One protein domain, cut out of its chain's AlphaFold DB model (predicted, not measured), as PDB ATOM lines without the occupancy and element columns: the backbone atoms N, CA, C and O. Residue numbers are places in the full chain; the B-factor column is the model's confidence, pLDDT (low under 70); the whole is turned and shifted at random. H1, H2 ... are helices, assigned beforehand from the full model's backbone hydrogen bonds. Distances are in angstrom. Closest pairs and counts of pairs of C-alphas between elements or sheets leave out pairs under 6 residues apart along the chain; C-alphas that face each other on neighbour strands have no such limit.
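What this domain is: This is residues 684 to 848 of the 973 residues of an uncharacterized protein of Hanseniaspora guilliermondii (UniProt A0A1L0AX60). Five helices, H1 to H5, make an up-and-down bundle, each running against the one before it, with H3 and H5 nearest the middle. H8 packs on H5 and runs alongside it; the short H6 and H7 lie towards that end of the domain, and H9 lies farthest out. The printed part has 165 residues with nine named helices, H1 to H9 in chain order, and no named strand: all helix. It is compact, with a radius of gyration of the C-alphas of 16.7 A and spans of 53 by 36 by 27 A.

How they stand to each other: H3, residues 733 to 756, and H5, residues 786 to 800, touch at C-alphas 748 and 795, 5.5 A apart, their closest; each is a hub touching 4 helices. H2, residues 713 to 724, touches residues 739 to 750 of H3 alone, closest at C-alphas 714 and 746, 5.2 A. H1, residues 684 to 703, forms a hairpin with H2 at a shallow tilt of 18 degrees; C-alphas 691 and 717 are closest, 4.2 A. H4, residues 762 to 780, forms a hairpin with H5, closest at C-alphas 776 and 789, 5.8 A. H8, residues 825 to 837, touches H5 at a shallow tilt of 2 degrees, the same way; C-alphas 798 and 834 are closest, 6.7 A. H6, residues 807 to 812, only just touches H5, with 3 pairs of C-alphas within 8 A, the closest 800 and 808, 6.5 A. H7, residues 815 to 823, touches H8 only at the corner, closest at C-alphas 821 and 828, 5.1 A. H9, residues 839 to 843, and H8 meet only through their link. Every O i to N i+4 pair is within hydrogen-bond range in H1, H3, H5, H6, H7 and H8, against 7 of 8 in H2, 13 of 15 in H4 and 0 of 1 in H9, where 0 of 2 O i to N i+3 pairs are.

Where its parts are: H3 is 34.8 A long, H1 28.5 A and H4 27.4 A. C-alpha 684 is at (40.033, 16.184, 36.767) and C-alpha 843 at (20.101, 64.740, 44.617).

The domain as a whole: The C-alphas of Thr 731 and Gln 843 are farthest apart, 54.7 A. The printed part has no cut, and no link is long. Its mean pLDDT is 71.3; residues 725 to 734, 779 to 787 and 800 to 848 are among those under 70.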
ATOM      1  N   PHE A 684      40.850  14.984  36.935       68.25
ATOM      2  CA  PHE A 684      40.033  16.184  36.767       68.25
ATOM      3  C   PHE A 684      38.856  16.214  37.767       68.25
ATOM      4  O   PHE A 684      38.461  17.281  38.243       68.25
ATOM      5  N   ASP A 685      38.352  15.035  38.137       73.69
ATOM      6  CA  ASP A 685      37.180  14.855  38.986       73.69
ATOM      7  C   ASP A 685      37.414  15.292  40.440       73.69
ATOM      8  O   ASP A 685      36.556  15.974  40.998       73.69
ATOM      9  N   GLU A 686      38.565  14.990  41.062       78.00
ATOM     10  CA  GLU A 686      38.834  15.408  42.448       78.00
ATOM     11  C   GLU A 686      38.970  16.930  42.582       78.00
ATOM     12  O   GLU A 686      38.451  17.520  43.534       78.00
ATOM     13  N   ILE A 687      39.625  17.584  41.615       79.38
ATOM     14  CA  ILE A 687      39.765  19.049  41.597       79.38
ATOM     15  C   ILE A 687      38.392  19.698  41.376       79.38
ATOM     16  O   ILE A 687      38.031  20.643  42.083       79.38
ATOM     17  N   CYS A 688      37.588  19.152  40.458       80.00
ATOM     18  CA  CYS A 688      36.206  19.584  40.256       80.00
ATOM     19  C   CYS A 688      35.342  19.400  41.502       80.00
ATOM     20  O   CYS A 688      34.538  20.277  41.826       80.00
ATOM     21  N   TRP A 689      35.512  18.288  42.215       88.06
ATOM     22  CA  TRP A 689      34.790  18.010  43.449       88.06
ATOM     23  C   TRP A 689      35.144  19.024  44.544       88.06
ATOM     24  O   TRP A 689      34.241  19.614  45.137       88.06
ATOM     25  N   LEU A 690      36.434  19.314  44.759       89.88
ATOM     26  CA  LEU A 690      36.890  20.326  45.725       89.88
ATOM     27  C   LEU A 690      36.367  21.731  45.384       89.88
ATOM     28  O   LEU A 690      35.918  22.465  46.275       89.88
ATOM     29  N   ALA A 691      36.364  22.093  44.096       88.31
ATOM     30  CA  ALA A 691      35.789  23.349  43.619       88.31
ATOM     31  C   ALA A 691      34.279  23.427  43.905       88.31
ATOM     32  O   ALA A 691      33.801  24.431  44.443       88.31
ATOM     33  N   ALA A 692      33.538  22.358  43.600       88.00
ATOM     34  CA  ALA A 692      32.096  22.287  43.810       88.00
ATOM     35  C   ALA A 692      31.725  22.339  45.298       88.00
ATOM     36  O   ALA A 692      30.811  23.071  45.676       88.00
ATOM     37  N   VAL A 693      32.448  21.617  46.161       89.25
ATOM     38  CA  VAL A 693      32.231  21.646  47.616       89.25
ATOM     39  C   VAL A 693      32.455  23.049  48.173       89.25
ATOM     40  O   VAL A 693      31.621  23.540  48.930       89.25
ATOM     41  N   SER A 694      33.531  23.719  47.754       90.44
ATOM     42  CA  SER A 694      33.834  25.090  48.180       90.44
ATOM     43  C   SER A 694      32.713  26.071  47.796       90.44
ATOM     44  O   SER A 694      32.254  26.842  48.640       90.44
ATOM     45  N   PHE A 695      32.216  26.001  46.554       90.31
ATOM     46  CA  PHE A 695      31.104  26.836  46.076       90.31
ATOM     47  C   PHE A 695      29.792  26.543  46.814       90.31
ATOM     48  O   PHE A 695      29.139  27.452  47.326       90.31
ATOM     49  N   ASN A 696      29.413  25.265  46.902       87.50
ATOM     50  CA  ASN A 696      28.153  24.848  47.514       87.50
ATOM     51  C   ASN A 696      28.100  25.196  49.000       87.50
ATOM     52  O   ASN A 696      27.048  25.608  49.486       87.50
ATOM     53  N   LEU A 697      29.227  25.080  49.707       85.25
ATOM     54  CA  LEU A 697      29.323  25.518  51.093       85.25
ATOM     55  C   LEU A 697      29.077  27.019  51.207       85.25
ATOM     56  O   LEU A 697      28.180  27.400  51.952       85.25
ATOM     57  N   GLN A 698      29.779  27.864  50.440       86.50
ATOM     58  CA  GLN A 698      29.535  29.313  50.468       86.50
ATOM     59  C   GLN A 698      28.068  29.653  50.173       86.50
ATOM     60  O   GLN A 698      27.484  30.498  50.845       86.50
ATOM     61  N   ASN A 699      27.455  28.966  49.207       86.12
ATOM     62  CA  ASN A 699      26.054  29.171  48.844       86.12
ATOM     63  C   ASN A 699      25.116  28.786  49.995       86.12
ATOM     64  O   ASN A 699      24.143  29.479  50.276       86.12
ATOM     65  N   MET A 700      25.423  27.697  50.699       82.81
ATOM     66  CA  MET A 700      24.678  27.290  51.885       82.81
ATOM     67  C   MET A 700      24.788  28.336  53.000       82.81
ATOM     68  O   MET A 700      23.779  28.640  53.625       82.81
ATOM     69  N   TYR A 701      25.962  28.931  53.223       80.31
ATOM     70  CA  TYR A 701      26.115  30.020  54.194       80.31
ATOM     71  C   TYR A 701      25.347  31.278  53.787       80.31
ATOM     72  O   TYR A 701      24.663  31.857  54.627       80.31
ATOM     73  N   TYR A 702      25.405  31.650  52.504       83.25
ATOM     74  CA  TYR A 702      24.642  32.773  51.961       83.25
ATOM     75  C   TYR A 702      23.136  32.591  52.187       83.25
ATOM     76  O   TYR A 702      22.486  33.468  52.734       83.25
ATOM     77  N   LYS A 703      22.589  31.413  51.866       83.25
ATOM     78  CA  LYS A 703      21.159  31.103  52.048       83.25
ATOM     79  C   LYS A 703      20.676  31.101  53.502       83.25
ATOM     80  O   LYS A 703      19.470  31.064  53.718       83.25
ATOM     81  N   ASN A 704      21.587  31.039  54.471       78.25
ATOM     82  CA  ASN A 704      21.268  31.007  55.900       78.25
ATOM     83  C   ASN A 704      21.747  32.278  56.630       78.25
ATOM     84  O   ASN A 704      21.874  32.251  57.853       78.25
ATOM     85  N   ASP A 705      22.059  33.357  55.900       80.06
ATOM     86  CA  ASP A 705      22.486  34.660  56.432       80.06
ATOM     87  C   ASP A 705      23.701  34.588  57.384       80.06
ATOM     88  O   ASP A 705      23.824  35.333  58.363       80.06
ATOM     89  N   VAL A 706      24.630  33.658  57.131       80.19
ATOM     90  CA  VAL A 706      25.849  33.488  57.939       80.19
ATOM     91  C   VAL A 706      27.036  34.121  57.220       80.19
ATOM     92  O   VAL A 706      27.657  33.494  56.365       80.19
ATOM     93  N   TYR A 707      27.389  35.345  57.619       81.69
ATOM     94  CA  TYR A 707      28.487  36.112  57.021       81.69
ATOM     95  C   TYR A 707      29.758  36.086  57.885       81.69
ATOM     96  O   TYR A 707      29.714  36.243  59.105       81.69
ATOM     97  N   SER A 708      30.915  35.913  57.244       79.19
ATOM     98  CA  SER A 708      32.239  35.926  57.880       79.19
ATOM     99  C   SER A 708      33.312  36.412  56.908       79.19
ATOM    100  O   SER A 708      33.401  35.905  55.787       79.19
ATOM    101  N   LYS A 709      34.162  37.352  57.356       72.06
ATOM    102  CA  LYS A 709      35.310  37.871  56.584       72.06
ATOM    103  C   LYS A 709      36.392  36.821  56.327       72.06
ATOM    104  O   LYS A 709      37.111  36.911  55.334       72.06
ATOM    105  N   ASP A 710      36.503  35.821  57.197       69.44
ATOM    106  CA  ASP A 710      37.533  34.778  57.097       69.44
ATOM    107  C   ASP A 710      37.177  33.686  56.072       69.44
ATOM    108  O   ASP A 710      38.001  32.821  55.737       69.44
ATOM    109  N   MET A 711      35.945  33.724  55.549       74.06
ATOM    110  CA  MET A 711      35.405  32.715  54.652       74.06
ATOM    111  C   MET A 711      35.519  33.139  53.185       74.06
ATOM    112  O   MET A 711      34.652  33.814  52.637       74.06
ATOM    113  N   LYS A 712      36.602  32.687  52.543       79.88
ATOM    114  CA  LYS A 712      36.920  32.944  51.128       79.88
ATOM    115  C   LYS A 712      36.758  31.684  50.263       79.88
ATOM    116  O   LYS A 712      37.662  31.338  49.504       79.88
ATOM    117  N   LEU A 713      35.643  30.953  50.403       87.44
ATOM    118  CA  LEU A 713      35.467  29.665  49.710       87.44
ATOM    119  C   LEU A 713      35.185  29.827  48.210       87.44
ATOM    120  O   LEU A 713      35.647  28.997  47.435       87.44
ATOM    121  N   CYS A 714      34.514  30.900  47.770       88.81
ATOM    122  CA  CYS A 714      34.383  31.203  46.336       88.81
ATOM    123  C   CYS A 714      35.743  31.488  45.686       88.81
ATOM    124  O   CYS A 714      36.024  30.963  44.613       88.81
ATOM    125  N   ASP A 715      36.616  32.253  46.354       87.56
ATOM    126  CA  ASP A 715      37.986  32.490  45.875       87.56
ATOM    127  C   ASP A 715      38.767  31.180  45.778       87.56
ATOM    128  O   ASP A 715      39.490  30.945  44.813       87.56
ATOM    129  N   LEU A 716      38.617  30.314  46.781       89.62
ATOM    130  CA  LEU A 716      39.261  29.008  46.804       89.62
ATOM    131  C   LEU A 716      38.712  28.074  45.713       89.62
ATOM    132  O   LEU A 716      39.485  27.382  45.061       89.62
ATOM    133  N   SER A 717      37.402  28.107  45.455       91.50
ATOM    134  CA  SER A 717      36.765  27.390  44.347       91.50
ATOM    135  C   SER A 717      37.303  27.858  42.994       91.50
ATOM    136  O   SER A 717      37.715  27.036  42.180       91.50
ATOM    137  N   THR A 718      37.385  29.174  42.771       88.81
ATOM    138  CA  THR A 718      37.976  29.748  41.553       88.81
ATOM    139  C   THR A 718      39.433  29.339  41.397       88.81
ATOM    140  O   THR A 718      39.836  28.954  40.306       88.81
ATOM    141  N   LYS A 719      40.207  29.330  42.484       88.69
ATOM    142  CA  LYS A 719      41.583  28.832  42.471       88.69
ATOM    143  C   LYS A 719      41.673  27.365  42.038       88.69
ATOM    144  O   LYS A 719      42.520  27.050  41.211       88.69
ATOM    145  N   PHE A 720      40.802  26.481  42.533       87.94
ATOM    146  CA  PHE A 720      40.749  25.091  42.060       87.94
ATOM    147  C   PHE A 720      40.381  24.998  40.574       87.94
ATOM    148  O   PHE A 720      41.021  24.244  39.850       87.94
ATOM    149  N   ILE A 721      39.406  25.781  40.099       83.94
ATOM    150  CA  ILE A 721      39.038  25.841  38.671       83.94
ATOM    151  C   ILE A 721      40.224  26.320  37.821       83.94
ATOM    152  O   ILE A 721      40.530  25.724  36.789       83.94
ATOM    153  N   ASP A 722      40.935  27.355  38.267       80.75
ATOM    154  CA  ASP A 722      42.086  27.925  37.563       80.75
ATOM    155  C   ASP A 722      43.262  26.941  37.465       80.75
ATOM    156  O   ASP A 722      44.018  26.980  36.496       80.75
ATOM    157  N   MET A 723      43.401  26.007  38.412       76.44
ATOM    158  CA  MET A 723      44.391  24.927  38.304       76.44
ATOM    159  C   MET A 723      44.121  23.995  37.125       76.44
ATOM    160  O   MET A 723      45.058  23.420  36.570       76.44
ATOM    161  N   ILE A 724      42.858  23.862  36.729       71.31
ATOM    162  CA  ILE A 724      42.463  23.090  35.556       71.31
ATOM    163  C   ILE A 724      42.782  23.884  34.275       71.31
ATOM    164  O   ILE A 724      43.136  23.297  33.251       71.31
ATOM    165  N   PHE A 725      42.733  25.223  34.308       58.62
ATOM    166  CA  PHE A 725      43.052  26.113  33.181       58.62
ATOM    167  C   PHE A 725      44.550  26.075  32.797       58.62
ATOM    168  O   PHE A 725      45.317  27.010  33.029       58.62
ATOM    169  N   SER A 726      44.991  25.008  32.125       57.06
ATOM    170  CA  SER A 726      46.224  25.012  31.333       57.06
ATOM    171  C   SER A 726      45.894  24.758  29.859       57.06
ATOM    172  O   SER A 726      45.293  23.745  29.504       57.06
ATOM    173  N   LYS A 727      46.258  25.715  28.992       46.59
ATOM    174  CA  LYS A 727      45.884  25.786  27.562       46.59
ATOM    175  C   LYS A 727      46.228  24.544  26.723       46.59
ATOM    176  O   LYS A 727      45.732  24.420  25.613       46.59
ATOM    177  N   GLU A 728      47.070  23.648  27.226       49.38
ATOM    178  CA  GLU A 728      47.573  22.475  26.501       49.38
ATOM    179  C   GLU A 728      46.722  21.207  26.704       49.38
ATOM    180  O   GLU A 728      47.008  20.183  26.093       49.38
ATOM    181  N   SER A 729      45.681  21.254  27.544       48.06
ATOM    182  CA  SER A 729      44.991  20.048  28.042       48.06
ATOM    183  C   SER A 729      43.571  19.803  27.507       48.06
ATOM    184  O   SER A 729      42.971  18.785  27.850       48.06
ATOM    185  N   TYR A 730      43.037  20.664  26.634       54.00
ATOM    186  CA  TYR A 730      41.639  20.570  26.196       54.00
ATOM    187  C   TYR A 730      41.488  20.112  24.747       54.00
ATOM    188  O   TYR A 730      42.004  20.731  23.818       54.00
ATOM    189  N   THR A 731      40.706  19.053  24.555       50.12
ATOM    190  CA  THR A 731      40.237  18.597  23.239       50.12
ATOM    191  C   THR A 731      38.786  19.006  22.954       50.12
ATOM    192  O   THR A 731      38.376  18.952  21.794       50.12
ATOM    193  N   SER A 732      38.010  19.459  23.957       62.50
ATOM    194  CA  SER A 732      36.596  19.843  23.803       62.50
ATOM    195  C   SER A 732      36.317  21.293  24.231       62.50
ATOM    196  O   SER A 732      36.728  21.738  25.300       62.50
ATOM    197  N   LYS A 733      35.577  22.035  23.395       69.88
ATOM    198  CA  LYS A 733      35.095  23.397  23.707       69.88
ATOM    199  C   LYS A 733      34.022  23.412  24.802       69.88
ATOM    200  O   LYS A 733      33.832  24.416  25.474       69.88
ATOM    201  N   GLU A 734      33.312  22.301  24.976       68.75
ATOM    202  CA  GLU A 734      32.210  22.162  25.935       68.75
ATOM    203  C   GLU A 734      32.692  22.268  27.389       68.75
ATOM    204  O   GLU A 734      32.123  23.007  28.185       68.75
ATOM    205  N   MET A 735      33.812  21.617  27.707       70.88
ATOM    206  CA  MET A 735      34.429  21.652  29.034       70.88
ATOM    207  C   MET A 735      35.024  23.032  29.360       70.88
ATOM    208  O   MET A 735      34.939  23.493  30.497       70.88
ATOM    209  N   GLU A 736      35.584  23.727  28.361       73.62
ATOM    210  CA  GLU A 736      36.046  25.115  28.503       73.62
ATOM    211  C   GLU A 736      34.880  26.053  28.858       73.62
ATOM    212  O   GLU A 736      34.997  26.874  29.771       73.62
ATOM    213  N   HIS A 737      33.730  25.887  28.193       76.06
ATOM    214  CA  HIS A 737      32.515  26.638  28.508       76.06
ATOM    215  C   HIS A 737      31.975  26.324  29.909       76.06
ATOM    216  O   HIS A 737      31.635  27.254  30.641       76.06
ATOM    217  N   GLU A 738      31.943  25.053  30.316       77.00
ATOM    218  CA  GLU A 738      31.472  24.646  31.646       77.00
ATOM    219  C   GLU A 738      32.339  25.236  32.773       77.00
ATOM    220  O   GLU A 738      31.828  25.772  33.761       77.00
ATOM    221  N   LEU A 739      33.666  25.172  32.637       77.62
ATOM    222  CA  LEU A 739      34.590  25.718  33.635       77.62
ATOM    223  C   LEU A 739      34.505  27.246  33.715       77.62
ATOM    224  O   LEU A 739      34.537  27.805  34.817       77.62
ATOM    225  N   LEU A 740      34.343  27.918  32.568       80.69
ATOM    226  CA  LEU A 740      34.086  29.355  32.517       80.69
ATOM    227  C   LEU A 740      32.787  29.705  33.258       80.69
ATOM    228  O   LEU A 740      32.791  30.607  34.092       80.69
ATOM    229  N   GLU A 741      31.707  28.961  33.022       82.00
ATOM    230  CA  GLU A 741      30.421  29.164  33.695       82.00
ATOM    231  C   GLU A 741      30.539  29.019  35.222       82.00
ATOM    232  O   GLU A 741      30.064  29.870  35.980       82.00
ATOM    233  N   ARG A 742      31.231  27.978  35.698       82.69
ATOM    234  CA  ARG A 742      31.472  27.768  37.136       82.69
ATOM    235  C   ARG A 742      32.265  28.924  37.756       82.69
ATOM    236  O   ARG A 742      31.920  29.385  38.844       82.69
ATOM    237  N   LYS A 743      33.280  29.439  37.051       86.19
ATOM    238  CA  LYS A 743      34.051  30.614  37.490       86.19
ATOM    239  C   LYS A 743      33.178  31.867  37.575       86.19
ATOM    240  O   LYS A 743      33.258  32.589  38.566       86.19
ATOM    241  N   MET A 744      32.310  32.100  36.589       85.69
ATOM    242  CA  MET A 744      31.358  33.217  36.609       85.69
ATOM    243  C   MET A 744      30.450  33.154  37.840       85.69
ATOM    244  O   MET A 744      30.354  34.129  38.585       85.69
ATOM    245  N   ARG A 745      29.857  31.984  38.119       87.25
ATOM    246  CA  ARG A 745      28.982  31.787  39.284       87.25
ATOM    247  C   ARG A 745      29.706  31.981  40.619       87.25
ATOM    248  O   ARG A 745      29.122  32.557  41.536       87.25
ATOM    249  N   ASN A 746      30.973  31.567  40.735       89.12
ATOM    250  CA  ASN A 746      31.790  31.826  41.928       89.12
ATOM    251  C   ASN A 746      31.953  33.325  42.200       89.12
ATOM    252  O   ASN A 746      31.783  33.764  43.339       89.12
ATOM    253  N   VAL A 747      32.273  34.108  41.164       88.19
ATOM    254  CA  VAL A 747      32.448  35.564  41.291       88.19
ATOM    255  C   VAL A 747      31.118  36.233  41.641       88.19
ATOM    256  O   VAL A 747      31.089  37.065  42.545       88.19
ATOM    257  N   CYS A 748      30.009  35.829  41.011       87.38
ATOM    258  CA  CYS A 748      28.673  36.319  41.362       87.38
ATOM    259  C   CYS A 748      28.338  36.052  42.833       87.38
ATOM    260  O   CYS A 748      28.017  36.981  43.570       87.38
ATOM    261  N   LEU A 749      28.452  34.797  43.281       88.06
ATOM    262  CA  LEU A 749      28.133  34.420  44.656       88.06
ATOM    263  C   LEU A 749      29.036  35.131  45.664       88.06
ATOM    264  O   LEU A 749      28.557  35.539  46.717       88.06
ATOM    265  N   LYS A 750      30.323  35.317  45.340       87.88
ATOM    266  CA  LYS A 750      31.232  36.128  46.156       87.88
ATOM    267  C   LYS A 750      30.697  37.547  46.319       87.88
ATOM    268  O   LYS A 750      30.600  38.025  47.441       87.88
ATOM    269  N   VAL A 751      30.340  38.201  45.213       86.00
ATOM    270  CA  VAL A 751      29.814  39.569  45.234       86.00
ATOM    271  C   VAL A 751      28.540  39.655  46.059       86.00
ATOM    272  O   VAL A 751      28.472  40.499  46.943       86.00
ATOM    273  N   PHE A 752      27.564  38.779  45.812       85.00
ATOM    274  CA  PHE A 752      26.305  38.787  46.555       85.00
ATOM    275  C   PHE A 752      26.530  38.543  48.049       85.00
ATOM    276  O   PHE A 752      26.038  39.308  48.870       85.00
ATOM    277  N   TYR A 753      27.341  37.544  48.403       84.75
ATOM    278  CA  TYR A 753      27.655  37.226  49.793       84.75
ATOM    279  C   TYR A 753      28.404  38.362  50.507       84.75
ATOM    280  O   TYR A 753      28.047  38.739  51.621       84.75
ATOM    281  N   GLU A 754      29.456  38.913  49.894       84.31
ATOM    282  CA  GLU A 754      30.282  39.946  50.525       84.31
ATOM    283  C   GLU A 754      29.590  41.315  50.544       84.31
ATOM    284  O   GLU A 754      29.809  42.083  51.481       84.31
ATOM    285  N   ALA A 755      28.753  41.632  49.553       76.81
ATOM    286  CA  ALA A 755      27.962  42.859  49.544       76.81
ATOM    287  C   ALA A 755      26.871  42.819  50.620       76.81
ATOM    288  O   ALA A 755      26.785  43.723  51.448       76.81
ATOM    289  N   ASP A 756      26.087  41.744  50.662       74.00
ATOM    290  CA  ASP A 756      24.992  41.597  51.622       74.00
ATOM    291  C   ASP A 756      25.503  41.532  53.075       74.00
ATOM    292  O   ASP A 756      24.969  42.182  53.971       74.00
ATOM    293  N   GLY A 757      26.645  40.871  53.298       74.00
ATOM    294  CA  GLY A 757      27.321  40.855  54.598       74.00
ATOM    295  C   GLY A 757      28.087  42.137  54.962       74.00
ATOM    296  O   GLY A 757      28.688  42.192  56.036       74.00
ATOM    297  N   GLY A 758      28.148  43.147  54.084       75.31
ATOM    298  CA  GLY A 758      28.926  44.374  54.311       75.31
ATOM    299  C   GLY A 758      30.439  44.141  54.452       75.31
ATOM    300  O   GLY A 758      31.123  44.848  55.195       75.31
ATOM    301  N   LEU A 759      30.970  43.120  53.778       80.56
ATOM    302  CA  LEU A 759      32.348  42.642  53.922       80.56
ATOM    303  C   LEU A 759      33.314  43.225  52.879       80.56
ATOM    304  O   LEU A 759      34.523  43.103  53.060       80.56
ATOM    305  N   LEU A 760      32.800  43.869  51.826       76.00
ATOM    306  CA  LEU A 760      33.592  44.412  50.718       76.00
ATOM    307  C   LEU A 760      34.397  45.662  51.100       76.00
ATOM    308  O   LEU A 760      33.853  46.691  51.503       76.00
ATOM    309  N   GLU A 761      35.707  45.618  50.864       75.88
ATOM    310  CA  GLU A 761      36.580  46.790  50.969       75.88
ATOM    311  C   GLU A 761      36.672  47.553  49.638       75.88
ATOM    312  O   GLU A 761      36.769  46.950  48.569       75.88
ATOM    313  N   LYS A 762      36.753  48.895  49.675       69.19
ATOM    314  CA  LYS A 762      36.796  49.756  48.465       69.19
ATOM    315  C   LYS A 762      37.835  49.329  47.415       69.19
ATOM    316  O   LYS A 762      37.578  49.421  46.214       69.19
ATOM    317  N   ASN A 763      39.008  48.874  47.856       75.25
ATOM    318  CA  ASN A 763      40.084  48.438  46.962       75.25
ATOM    319  C   ASN A 763      39.769  47.099  46.278       75.25
ATOM    320  O   ASN A 763      40.148  46.895  45.123       75.25
ATOM    321  N   GLU A 764      39.058  46.199  46.961       75.44
ATOM    322  CA  GLU A 764      38.664  44.906  46.403       75.44
ATOM    323  C   GLU A 764      37.566  45.056  45.356       75.44
ATOM    324  O   GLU A 764      37.612  44.369  44.336       75.44
ATOM    325  N   ILE A 765      36.652  46.014  45.529       75.31
ATOM    326  CA  ILE A 765      35.561  46.212  44.573       75.31
ATOM    327  C   ILE A 765      36.099  46.604  43.185       75.31
ATOM    328  O   ILE A 765      35.673  46.034  42.183       75.31
ATOM    329  N   LYS A 766      37.101  47.494  43.095       74.38
ATOM    330  CA  LYS A 766      37.725  47.847  41.800       74.38
ATOM    331  C   LYS A 766      38.363  46.640  41.106       74.38
ATOM    332  O   LYS A 766      38.341  46.554  39.879       74.38
ATOM    333  N   ARG A 767      38.945  45.715  41.877       83.00
ATOM    334  CA  ARG A 767      39.512  44.464  41.349       83.00
ATOM    335  C   ARG A 767      38.401  43.560  40.813       83.00
ATOM    336  O   ARG A 767      38.516  43.098  39.683       83.00
ATOM    337  N   ILE A 768      37.331  43.368  41.583       82.81
ATOM    338  CA  ILE A 768      36.205  42.510  41.194       82.81
ATOM    339  C   ILE A 768      35.471  43.082  39.974       82.81
ATOM    340  O   ILE A 768      35.154  42.337  39.058       82.81
ATOM    341  N   LEU A 769      35.275  44.402  39.883       79.69
ATOM    342  CA  LEU A 769      34.678  45.042  38.702       79.69
ATOM    343  C   LEU A 769      35.485  44.778  37.422       79.69
ATOM    344  O   LEU A 769      34.908  44.489  36.374       79.69
ATOM    345  N   LYS A 770      36.822  44.843  37.499       82.19
ATOM    346  CA  LYS A 770      37.692  44.481  36.370       82.19
ATOM    347  C   LYS A 770      37.556  43.003  36.004       82.19
ATOM    348  O   LYS A 770      37.474  42.689  34.822       82.19
ATOM    349  N   GLU A 771      37.515  42.121  36.999       83.81
ATOM    350  CA  GLU A 771      37.334  40.679  36.798       83.81
ATOM    351  C   GLU A 771      35.979  40.353  36.150       83.81
ATOM    352  O   GLU A 771      35.932  39.609  35.172       83.81
ATOM    353  N   LEU A 772      34.895  40.983  36.613       83.81
ATOM    354  CA  LEU A 772      33.559  40.861  36.029       83.81
ATOM    355  C   LEU A 772      33.536  41.305  34.563       83.81
ATOM    356  O   LEU A 772      32.964  40.599  33.742       83.81
ATOM    357  N   ASN A 773      34.177  42.427  34.214       81.00
ATOM    358  CA  ASN A 773      34.244  42.894  32.822       81.00
ATOM    359  C   ASN A 773      34.908  41.861  31.903       81.00
ATOM    360  O   ASN A 773      34.347  41.518  30.868       81.00
ATOM    361  N   VAL A 774      36.062  41.329  32.317       82.19
ATOM    362  CA  VAL A 774      36.793  40.310  31.545       82.19
ATOM    363  C   VAL A 774      35.937  39.060  31.332       82.19
ATOM    364  O   VAL A 774      35.892  38.519  30.230       82.19
ATOM    365  N   LEU A 775      35.245  38.604  32.377       82.12
ATOM    366  CA  LEU A 775      34.415  37.405  32.302       82.12
ATOM    367  C   LEU A 775      33.133  37.628  31.483       82.12
ATOM    368  O   LEU A 775      32.766  36.751  30.709       82.12
ATOM    369  N   ILE A 776      32.482  38.790  31.591       79.00
ATOM    370  CA  ILE A 776      31.296  39.146  30.790       79.00
ATOM    371  C   ILE A 776      31.627  39.146  29.295       79.00
ATOM    372  O   ILE A 776      30.848  38.615  28.498       79.00
ATOM    373  N   ASP A 777      32.767  39.724  28.912       76.94
ATOM    374  CA  ASP A 777      33.212  39.742  27.518       76.94
ATOM    375  C   ASP A 777      33.452  38.305  27.021       76.94
ATOM    376  O   ASP A 777      32.881  37.904  26.009       76.94
ATOM    377  N   ALA A 778      34.162  37.480  27.802       73.56
ATOM    378  CA  ALA A 778      34.403  36.071  27.473       73.56
ATOM    379  C   ALA A 778      33.115  35.224  27.383       73.56
ATOM    380  O   ALA A 778      33.016  34.321  26.555       73.56
ATOM    381  N   GLY A 779      32.116  35.501  28.228       66.50
ATOM    382  CA  GLY A 779      30.820  34.814  28.208       66.50
ATOM    383  C   GLY A 779      29.908  35.234  27.059       66.50
ATOM    384  O   GLY A 779      29.067  34.446  26.638       66.50
ATOM    385  N   SER A 780      30.085  36.451  26.538       65.94
ATOM    386  CA  SER A 780      29.306  36.976  25.410       65.94
ATOM    387  C   SER A 780      29.715  36.343  24.074       65.94
ATOM    388  O   SER A 780      28.879  36.208  23.185       65.94
ATOM    389  N   ASP A 781      30.976  35.923  23.948       59.69
ATOM    390  CA  ASP A 781      31.506  35.240  22.759       59.69
ATOM    391  C   ASP A 781      31.117  33.746  22.704       59.69
ATOM    392  O   ASP A 781      31.165  33.108  21.648       59.69
ATOM    393  N   ALA A 782      30.697  33.177  23.838       57.25
ATOM    394  CA  ALA A 782      30.221  31.806  23.963       57.25
ATOM    395  C   ALA A 782      28.702  31.737  23.714       57.25
ATOM    396  O   ALA A 782      27.904  31.992  24.616       57.25
ATOM    397  N   ASN A 783      28.287  31.383  22.491       50.50
ATOM    398  CA  ASN A 783      26.877  31.173  22.125       50.50
ATOM    399  C   ASN A 783      26.186  30.187  23.097       50.50
ATOM    400  O   ASN A 783      26.306  28.976  22.925       50.50
ATOM    401  N   GLY A 784      25.458  30.694  24.103       53.84
ATOM    402  CA  GLY A 784      24.673  29.872  25.037       53.84
ATOM    403  C   GLY A 784      24.591  30.338  26.499       53.84
ATOM    404  O   GLY A 784      23.810  29.757  27.244       53.84
ATOM    405  N   ASN A 785      25.331  31.369  26.934       61.72
ATOM    406  CA  ASN A 785      25.501  31.665  28.372       61.72
ATOM    407  C   ASN A 785      24.731  32.896  28.916       61.72
ATOM    408  O   ASN A 785      25.148  33.518  29.897       61.72
ATOM    409  N   GLU A 786      23.599  33.266  28.303       65.31
ATOM    410  CA  GLU A 786      22.855  34.505  28.625       65.31
ATOM    411  C   GLU A 786      22.462  34.630  30.110       65.31
ATOM    412  O   GLU A 786      22.496  35.729  30.666       65.31
ATOM    413  N   LYS A 787      22.152  33.513  30.784       69.50
ATOM    414  CA  LYS A 787      21.764  33.505  32.204       69.50
ATOM    415  C   LYS A 787      22.925  33.857  33.141       69.50
ATOM    416  O   LYS A 787      22.754  34.677  34.038       69.50
ATOM    417  N   CYS A 788      24.108  33.290  32.925       72.50
ATOM    418  CA  CYS A 788      25.273  33.586  33.761       72.50
ATOM    419  C   CYS A 788      25.772  35.011  33.520       72.50
ATOM    420  O   CYS A 788      26.048  35.730  34.476       72.50
ATOM    421  N   VAL A 789      25.786  35.474  32.264       74.56
ATOM    422  CA  VAL A 789      26.097  36.877  31.943       74.56
ATOM    423  C   VAL A 789      25.119  37.827  32.645       74.56
ATOM    424  O   VAL A 789      25.536  38.849  33.184       74.56
ATOM    425  N   CYS A 790      23.834  37.471  32.710       71.56
ATOM    426  CA  CYS A 790      22.826  38.216  33.459       71.56
ATOM    427  C   CYS A 790      23.147  38.305  34.966       71.56
ATOM    428  O   CYS A 790      23.152  39.402  35.525       71.56
ATOM    429  N   GLU A 791      23.478  37.186  35.618       74.69
ATOM    430  CA  GLU A 791      23.888  37.163  37.034       74.69
ATOM    431  C   GLU A 791      25.137  38.026  37.287       74.69
ATOM    432  O   GLU A 791      25.202  38.760  38.273       74.69
ATOM    433  N   MET A 792      26.108  38.006  36.367       82.12
ATOM    434  CA  MET A 792      27.317  38.831  36.469       82.12
ATOM    435  C   MET A 792      27.025  40.320  36.335       82.12
ATOM    436  O   MET A 792      27.620  41.131  37.043       82.12
ATOM    437  N   GLN A 793      26.111  40.693  35.441       76.62
ATOM    438  CA  GLN A 793      25.673  42.078  35.301       76.62
ATOM    439  C   GLN A 793      24.931  42.548  36.566       76.62
ATOM    440  O   GLN A 793      25.126  43.688  36.983       76.62
ATOM    441  N   LEU A 794      24.167  41.676  37.240       74.44
ATOM    442  CA  LEU A 794      23.557  41.989  38.544       74.44
ATOM    443  C   LEU A 794      24.601  42.173  39.638       74.44
ATOM    444  O   LEU A 794      24.542  43.152  40.377       74.44
ATOM    445  N   ALA A 795      25.580  41.270  39.715       80.31
ATOM    446  CA  ALA A 795      26.702  41.407  40.633       80.31
ATOM    447  C   ALA A 795      27.431  42.742  40.394       80.31
ATOM    448  O   ALA A 795      27.678  43.501  41.330       80.31
ATOM    449  N   LYS A 796      27.689  43.094  39.127       79.44
ATOM    450  CA  LYS A 796      28.310  44.365  38.739       79.44
ATOM    451  C   LYS A 796      27.487  45.579  39.196       79.44
ATOM    452  O   LYS A 796      28.053  46.504  39.774       79.44
ATOM    453  N   LEU A 797      26.165  45.560  39.008       72.50
ATOM    454  CA  LEU A 797      25.253  46.607  39.499       72.50
ATOM    455  C   LEU A 797      25.282  46.735  41.020       72.50
ATOM    456  O   LEU A 797      25.351  47.847  41.541       72.50
ATOM    457  N   MET A 798      25.267  45.609  41.734       72.44
ATOM    458  CA  MET A 798      25.316  45.603  43.194       72.44
ATOM    459  C   MET A 798      26.609  46.236  43.718       72.44
ATOM    460  O   MET A 798      26.575  46.983  44.693       72.44
ATOM    461  N   LEU A 799      27.738  46.015  43.039       73.06
ATOM    462  CA  LEU A 799      29.007  46.661  43.376       73.06
ATOM    463  C   LEU A 799      29.003  48.168  43.106       73.06
ATOM    464  O   LEU A 799      29.579  48.924  43.887       73.06
ATOM    465  N   TYR A 800      28.350  48.632  42.039       69.81
ATOM    466  CA  TYR A 800      28.266  50.066  41.751       69.81
ATOM    467  C   TYR A 800      27.454  50.855  42.783       69.81
ATOM    468  O   TYR A 800      27.748  52.031  43.004       69.81
ATOM    469  N   ASN A 801      26.526  50.200  43.491       60.62
ATOM    470  CA  ASN A 801      25.825  50.780  44.642       60.62
ATOM    471  C   ASN A 801      26.795  51.303  45.729       60.62
ATOM    472  O   ASN A 801      26.466  52.218  46.478       60.62
ATOM    473  N   TYR A 802      28.023  50.773  45.801       60.34
ATOM    474  CA  TYR A 802      29.039  51.234  46.753       60.34
ATOM    475  C   TYR A 802      29.810  52.486  46.315       60.34
ATOM    476  O   TYR A 802      30.440  53.123  47.163       60.34
ATOM    477  N   PHE A 803      29.812  52.837  45.022       55.72
ATOM    478  CA  PHE A 803      30.703  53.875  44.492       55.72
ATOM    479  C   PHE A 803      30.074  55.258  44.311       55.72
ATOM    480  O   PHE A 803      30.833  56.218  44.280       55.72
ATOM    481  N   LYS A 804      28.739  55.400  44.282       55.22
ATOM    482  CA  LYS A 804      28.066  56.695  44.019       55.22
ATOM    483  C   LYS A 804      28.683  57.457  42.820       55.22
ATOM    484  O   LYS A 804      28.878  58.663  42.905       55.22
ATOM    485  N   ASP A 805      29.035  56.747  41.745       53.66
ATOM    486  CA  ASP A 805      29.797  57.284  40.602       53.66
ATOM    487  C   ASP A 805      28.972  57.300  39.299       53.66
ATOM    488  O   ASP A 805      28.085  56.465  39.093       53.66
ATOM    489  N   ASP A 806      29.354  58.189  38.372       53.22
ATOM    490  CA  ASP A 806      28.798  58.349  37.013       53.22
ATOM    491  C   ASP A 806      28.868  57.074  36.140       53.22
ATOM    492  O   ASP A 806      28.188  56.960  35.115       53.22
ATOM    493  N   GLU A 807      29.669  56.079  36.534       57.94
ATOM    494  CA  GLU A 807      29.849  54.810  35.812       57.94
ATOM    495  C   GLU A 807      28.562  53.960  35.743       57.94
ATOM    496  O   GLU A 807      28.391  53.180  34.799       57.94
ATOM    497  N   VAL A 808      27.608  54.158  36.667       59.16
ATOM    498  CA  VAL A 808      26.270  53.525  36.622       59.16
ATOM    499  C   VAL A 808      25.535  53.895  35.330       59.16
ATOM    500  O   VAL A 808      24.928  53.038  34.684       59.16
ATOM    501  N   ASN A 809      25.643  55.158  34.903       56.12
ATOM    502  CA  ASN A 809      24.997  55.652  33.687       56.12
ATOM    503  C   ASN A 809      25.594  55.032  32.425       56.12
ATOM    504  O   ASN A 809      24.868  54.712  31.485       56.12
ATOM    505  N   GLN A 810      26.911  54.839  32.388       60.84
ATOM    506  CA  GLN A 810      27.566  54.191  31.251       60.84
ATOM    507  C   GLN A 810      27.161  52.720  31.141       60.84
ATOM    508  O   GLN A 810      26.900  52.242  30.039       60.84
ATOM    509  N   MET A 811      27.039  52.022  32.275       62.91
ATOM    510  CA  MET A 811      26.581  50.636  32.296       62.91
ATOM    511  C   MET A 811      25.130  50.495  31.811       62.91
ATOM    512  O   MET A 811      24.851  49.616  31.000       62.91
ATOM    513  N   LEU A 812      24.209  51.348  32.274       59.56
ATOM    514  CA  LEU A 812      22.803  51.304  31.845       59.56
ATOM    515  C   LEU A 812      22.632  51.615  30.351       59.56
ATOM    516  O   LEU A 812      21.671  51.159  29.740       59.56
ATOM    517  N   ASN A 813      23.580  52.338  29.750       56.31
ATOM    518  CA  ASN A 813      23.619  52.605  28.314       56.31
ATOM    519  C   ASN A 813      24.348  51.517  27.495       56.31
ATOM    520  O   ASN A 813      24.373  51.605  26.265       56.31
ATOM    521  N   ASP A 814      24.924  50.485  28.127       62.19
ATOM    522  CA  ASP A 814      25.522  49.354  27.412       62.19
ATOM    523  C   ASP A 814      24.419  48.568  26.685       62.19
ATOM    524  O   ASP A 814      23.432  48.114  27.273       62.19
ATOM    525  N   VAL A 815      24.599  48.377  25.377       61.75
ATOM    526  CA  VAL A 815      23.652  47.677  24.499       61.75
ATOM    527  C   VAL A 815      23.321  46.269  25.014       61.75
ATOM    528  O   VAL A 815      22.200  45.799  24.825       61.75
ATOM    529  N   ARG A 816      24.264  45.591  25.676       61.69
ATOM    530  CA  ARG A 816      24.072  44.249  26.249       61.69
ATOM    531  C   ARG A 816      23.158  44.289  27.469       61.69
ATOM    532  O   ARG A 816      22.245  43.475  27.569       61.69
ATOM    533  N   VAL A 817      23.350  45.274  28.344       62.59
ATOM    534  CA  VAL A 817      22.518  45.497  29.537       62.59
ATOM    535  C   VAL A 817      21.100  45.885  29.110       62.59
ATOM    536  O   VAL A 817      20.131  45.308  29.596       62.59
ATOM    537  N   MET A 818      20.970  46.764  28.109       61.28
ATOM    538  CA  MET A 818      19.681  47.142  27.513       61.28
ATOM    539  C   MET A 818      18.944  45.968  26.857       61.28
ATOM    540  O   MET A 818      17.718  45.897  26.936       61.28
ATOM    541  N   LYS A 819      19.660  45.041  26.207       62.81
ATOM    542  CA  LYS A 819      19.064  43.803  25.679       62.81
ATOM    543  C   LYS A 819      18.571  42.891  26.804       62.81
ATOM    544  O   LYS A 819      17.444  42.418  26.722       62.81
ATOM    545  N   LEU A 820      19.367  42.691  27.857       63.88
ATOM    546  CA  LEU A 820      18.989  41.861  29.009       63.88
ATOM    547  C   LEU A 820      17.764  42.419  29.744       63.88
ATOM    548  O   LEU A 820      16.827  41.679  30.019       63.88
ATOM    549  N   MET A 821      17.718  43.735  29.967       62.72
ATOM    550  CA  MET A 821      16.577  44.423  30.586       62.72
ATOM    551  C   MET A 821      15.260  44.276  29.802       62.72
ATOM    552  O   MET A 821      14.194  44.324  30.407       62.72
ATOM    553  N   LYS A 822      15.306  44.077  28.477       59.91
ATOM    554  CA  LYS A 822      14.100  43.839  27.660       59.91
ATOM    555  C   LYS A 822      13.562  42.414  27.763       59.91
ATOM    556  O   LYS A 822      12.378  42.212  27.504       59.91
ATOM    557  N   CYS A 823      14.418  41.449  28.090       57.78
ATOM    558  CA  CYS A 823      14.115  40.024  27.966       57.78
ATOM    559  C   CYS A 823      14.106  39.266  29.309       57.78
ATOM    560  O   CYS A 823      13.814  38.073  29.300       57.78
ATOM    561  N   ASN A 824      14.437  39.907  30.440       62.81
ATOM    562  CA  ASN A 824      14.539  39.256  31.754       62.81
ATOM    563  C   ASN A 824      13.971  40.133  32.893       62.81
ATOM    564  O   ASN A 824      14.578  41.133  33.287       62.81
ATOM    565  N   ASP A 825      12.825  39.723  33.449       61.00
ATOM    566  CA  ASP A 825      12.087  40.476  34.474       61.00
ATOM    567  C   ASP A 825      12.809  40.554  35.833       61.00
ATOM    568  O   ASP A 825      12.747  41.582  36.511       61.00
ATOM    569  N   GLU A 826      13.537  39.505  36.233       61.00
ATOM    570  CA  GLU A 826      14.302  39.490  37.490       61.00
ATOM    571  C   GLU A 826      15.503  40.437  37.421       61.00
ATOM    572  O   GLU A 826      15.753  41.198  38.361       61.00
ATOM    573  N   PHE A 827      16.205  40.444  36.282       66.19
ATOM    574  CA  PHE A 827      17.293  41.381  36.015       66.19
ATOM    575  C   PHE A 827      16.809  42.826  36.117       66.19
ATOM    576  O   PHE A 827      17.399  43.653  36.812       66.19
ATOM    577  N   MET A 828      15.681  43.103  35.462       64.44
ATOM    578  CA  MET A 828      15.041  44.411  35.445       64.44
ATOM    579  C   MET A 828      14.658  44.879  36.857       64.44
ATOM    580  O   MET A 828      14.950  46.017  37.237       64.44
ATOM    581  N   ARG A 829      14.061  43.994  37.665       62.34
ATOM    582  CA  ARG A 829      13.700  44.283  39.059       62.34
ATOM    583  C   ARG A 829      14.934  44.570  39.920       62.34
ATOM    584  O   ARG A 829      14.911  45.503  40.721       62.34
ATOM    585  N   GLY A 830      16.019  43.821  39.719       61.41
ATOM    586  CA  GLY A 830      17.311  44.062  40.365       61.41
ATOM    587  C   GLY A 830      17.890  45.443  40.037       61.41
ATOM    588  O   GLY A 830      18.239  46.191  40.952       61.41
ATOM    589  N   CYS A 831      17.915  45.827  38.754       66.00
ATOM    590  CA  CYS A 831      18.339  47.163  38.312       66.00
ATOM    591  C   CYS A 831      17.527  48.277  38.991       66.00
ATOM    592  O   CYS A 831      18.097  49.261  39.466       66.00
ATOM    593  N   PHE A 832      16.202  48.116  39.066       64.69
ATOM    594  CA  PHE A 832      15.311  49.108  39.665       64.69
ATOM    595  C   PHE A 832      15.513  49.246  41.183       64.69
ATOM    596  O   PHE A 832      15.568  50.365  41.686       64.69
ATOM    597  N   TYR A 833      15.703  48.151  41.928       62.44
ATOM    598  CA  TYR A 833      15.985  48.239  43.368       62.44
ATOM    599  C   TYR A 833      17.347  48.862  43.679       62.44
ATOM    600  O   TYR A 833      17.451  49.672  44.603       62.44
ATOM    601  N   VAL A 834      18.385  48.527  42.904       59.66
ATOM    602  CA  VAL A 834      19.705  49.171  43.029       59.66
ATOM    603  C   VAL A 834      19.590  50.675  42.769       59.66
ATOM    604  O   VAL A 834      20.188  51.474  43.492       59.66
ATOM    605  N   PHE A 835      18.769  51.070  41.793       62.00
ATOM    606  CA  PHE A 835      18.464  52.471  41.522       62.00
ATOM    607  C   PHE A 835      17.726  53.143  42.699       62.00
ATOM    608  O   PHE A 835      18.170  54.174  43.199       62.00
ATOM    609  N   LEU A 836      16.654  52.527  43.214       58.69
ATOM    610  CA  LEU A 836      15.843  53.050  44.324       58.69
ATOM    611  C   LEU A 836      16.590  53.206  45.661       58.69
ATOM    612  O   LEU A 836      16.089  53.892  46.557       58.69
ATOM    613  N   ASN A 837      17.715  52.515  45.849       54.91
ATOM    614  CA  ASN A 837      18.492  52.536  47.091       54.91
ATOM    615  C   ASN A 837      19.706  53.487  47.034       54.91
ATOM    616  O   ASN A 837      20.297  53.773  48.075       54.91
ATOM    617  N   ASN A 838      20.038  54.051  45.867       56.69
ATOM    618  CA  ASN A 838      21.116  55.034  45.701       56.69
ATOM    619  C   ASN A 838      20.632  56.478  45.922       56.69
ATOM    620  O   ASN A 838      20.542  57.275  44.991       56.69
ATOM    621  N   GLN A 839      20.363  56.845  47.178       50.19
ATOM    622  CA  GLN A 839      19.853  58.181  47.543       50.19
ATOM    623  C   GLN A 839      20.766  59.350  47.112       50.19
ATOM    624  O   GLN A 839      20.276  60.449  46.872       50.19
ATOM    625  N   GLY A 840      22.080  59.128  46.992       45.69
ATOM    626  CA  GLY A 840      23.054  60.187  46.691       45.69
ATOM    627  C   GLY A 840      23.152  60.611  45.221       45.69
ATOM    628  O   GLY A 840      23.605  61.714  44.959       45.69
ATOM    629  N   LEU A 841      22.727  59.773  44.266       43.91
ATOM    630  CA  LEU A 841      22.839  60.061  42.822       43.91
ATOM    631  C   LEU A 841      21.639  60.837  42.259       43.91
ATOM    632  O   LEU A 841      21.703  61.357  41.154       43.91
ATOM    633  N   ILE A 842      20.534  60.903  43.005       47.31
ATOM    634  CA  ILE A 842      19.299  61.569  42.562       47.31
ATOM    635  C   ILE A 842      19.272  63.040  43.016       47.31
ATOM    636  O   ILE A 842      18.570  63.853  42.421       47.31
ATOM    637  N   GLN A 843      20.062  63.393  44.038       44.28
ATOM    638  CA  GLN A 843      20.101  64.740  44.617       44.28
ATOM    639  C   GLN A 843      21.134  65.676  43.962       44.28
ATOM    640  O   GLN A 843      20.890  66.880  43.915       44.28
ATOM    641  N   ASP A 844      22.234  65.153  43.406       41.97
ATOM    642  CA  ASP A 844      23.312  65.965  42.828       41.97
ATOM    643  C   ASP A 844      23.325  65.885  41.286       41.97
ATOM    644  O   ASP A 844      23.634  64.851  40.708       41.97
ATOM    645  N   HIS A 845      22.983  67.010  40.642       37.06
ATOM    646  CA  HIS A 845      23.133  67.368  39.219       37.06
ATOM    647  C   HIS A 845      22.665  66.388  38.122       37.06
ATOM    648  O   HIS A 845      23.277  65.363  37.864       37.06
ATOM    649  N   GLU A 846      21.653  66.818  37.350       43.25
ATOM    650  CA  GLU A 846      21.375  66.372  35.966       43.25
ATOM    651  C   GLU A 846      21.439  64.857  35.714       43.25
ATOM    652  O   GLU A 846      21.778  64.404  34.617       43.25
ATOM    653  N   PHE A 847      21.037  64.041  36.689       45.03
ATOM    654  CA  PHE A 847      20.727  62.654  36.397       45.03
ATOM    655  C   PHE A 847      19.556  62.660  35.416       45.03
ATOM    656  O   PHE A 847      18.455  63.118  35.722       45.03
ATOM    657  N   ASN A 848      19.854  62.264  34.183       51.97
ATOM    658  CA  ASN A 848      19.044  62.540  33.010       51.97
ATOM    659  C   ASN A 848      17.667  61.895  33.222       51.97
ATOM    660  O   ASN A 848      17.513  60.688  33.043       51.97
TER     661      ASN A 848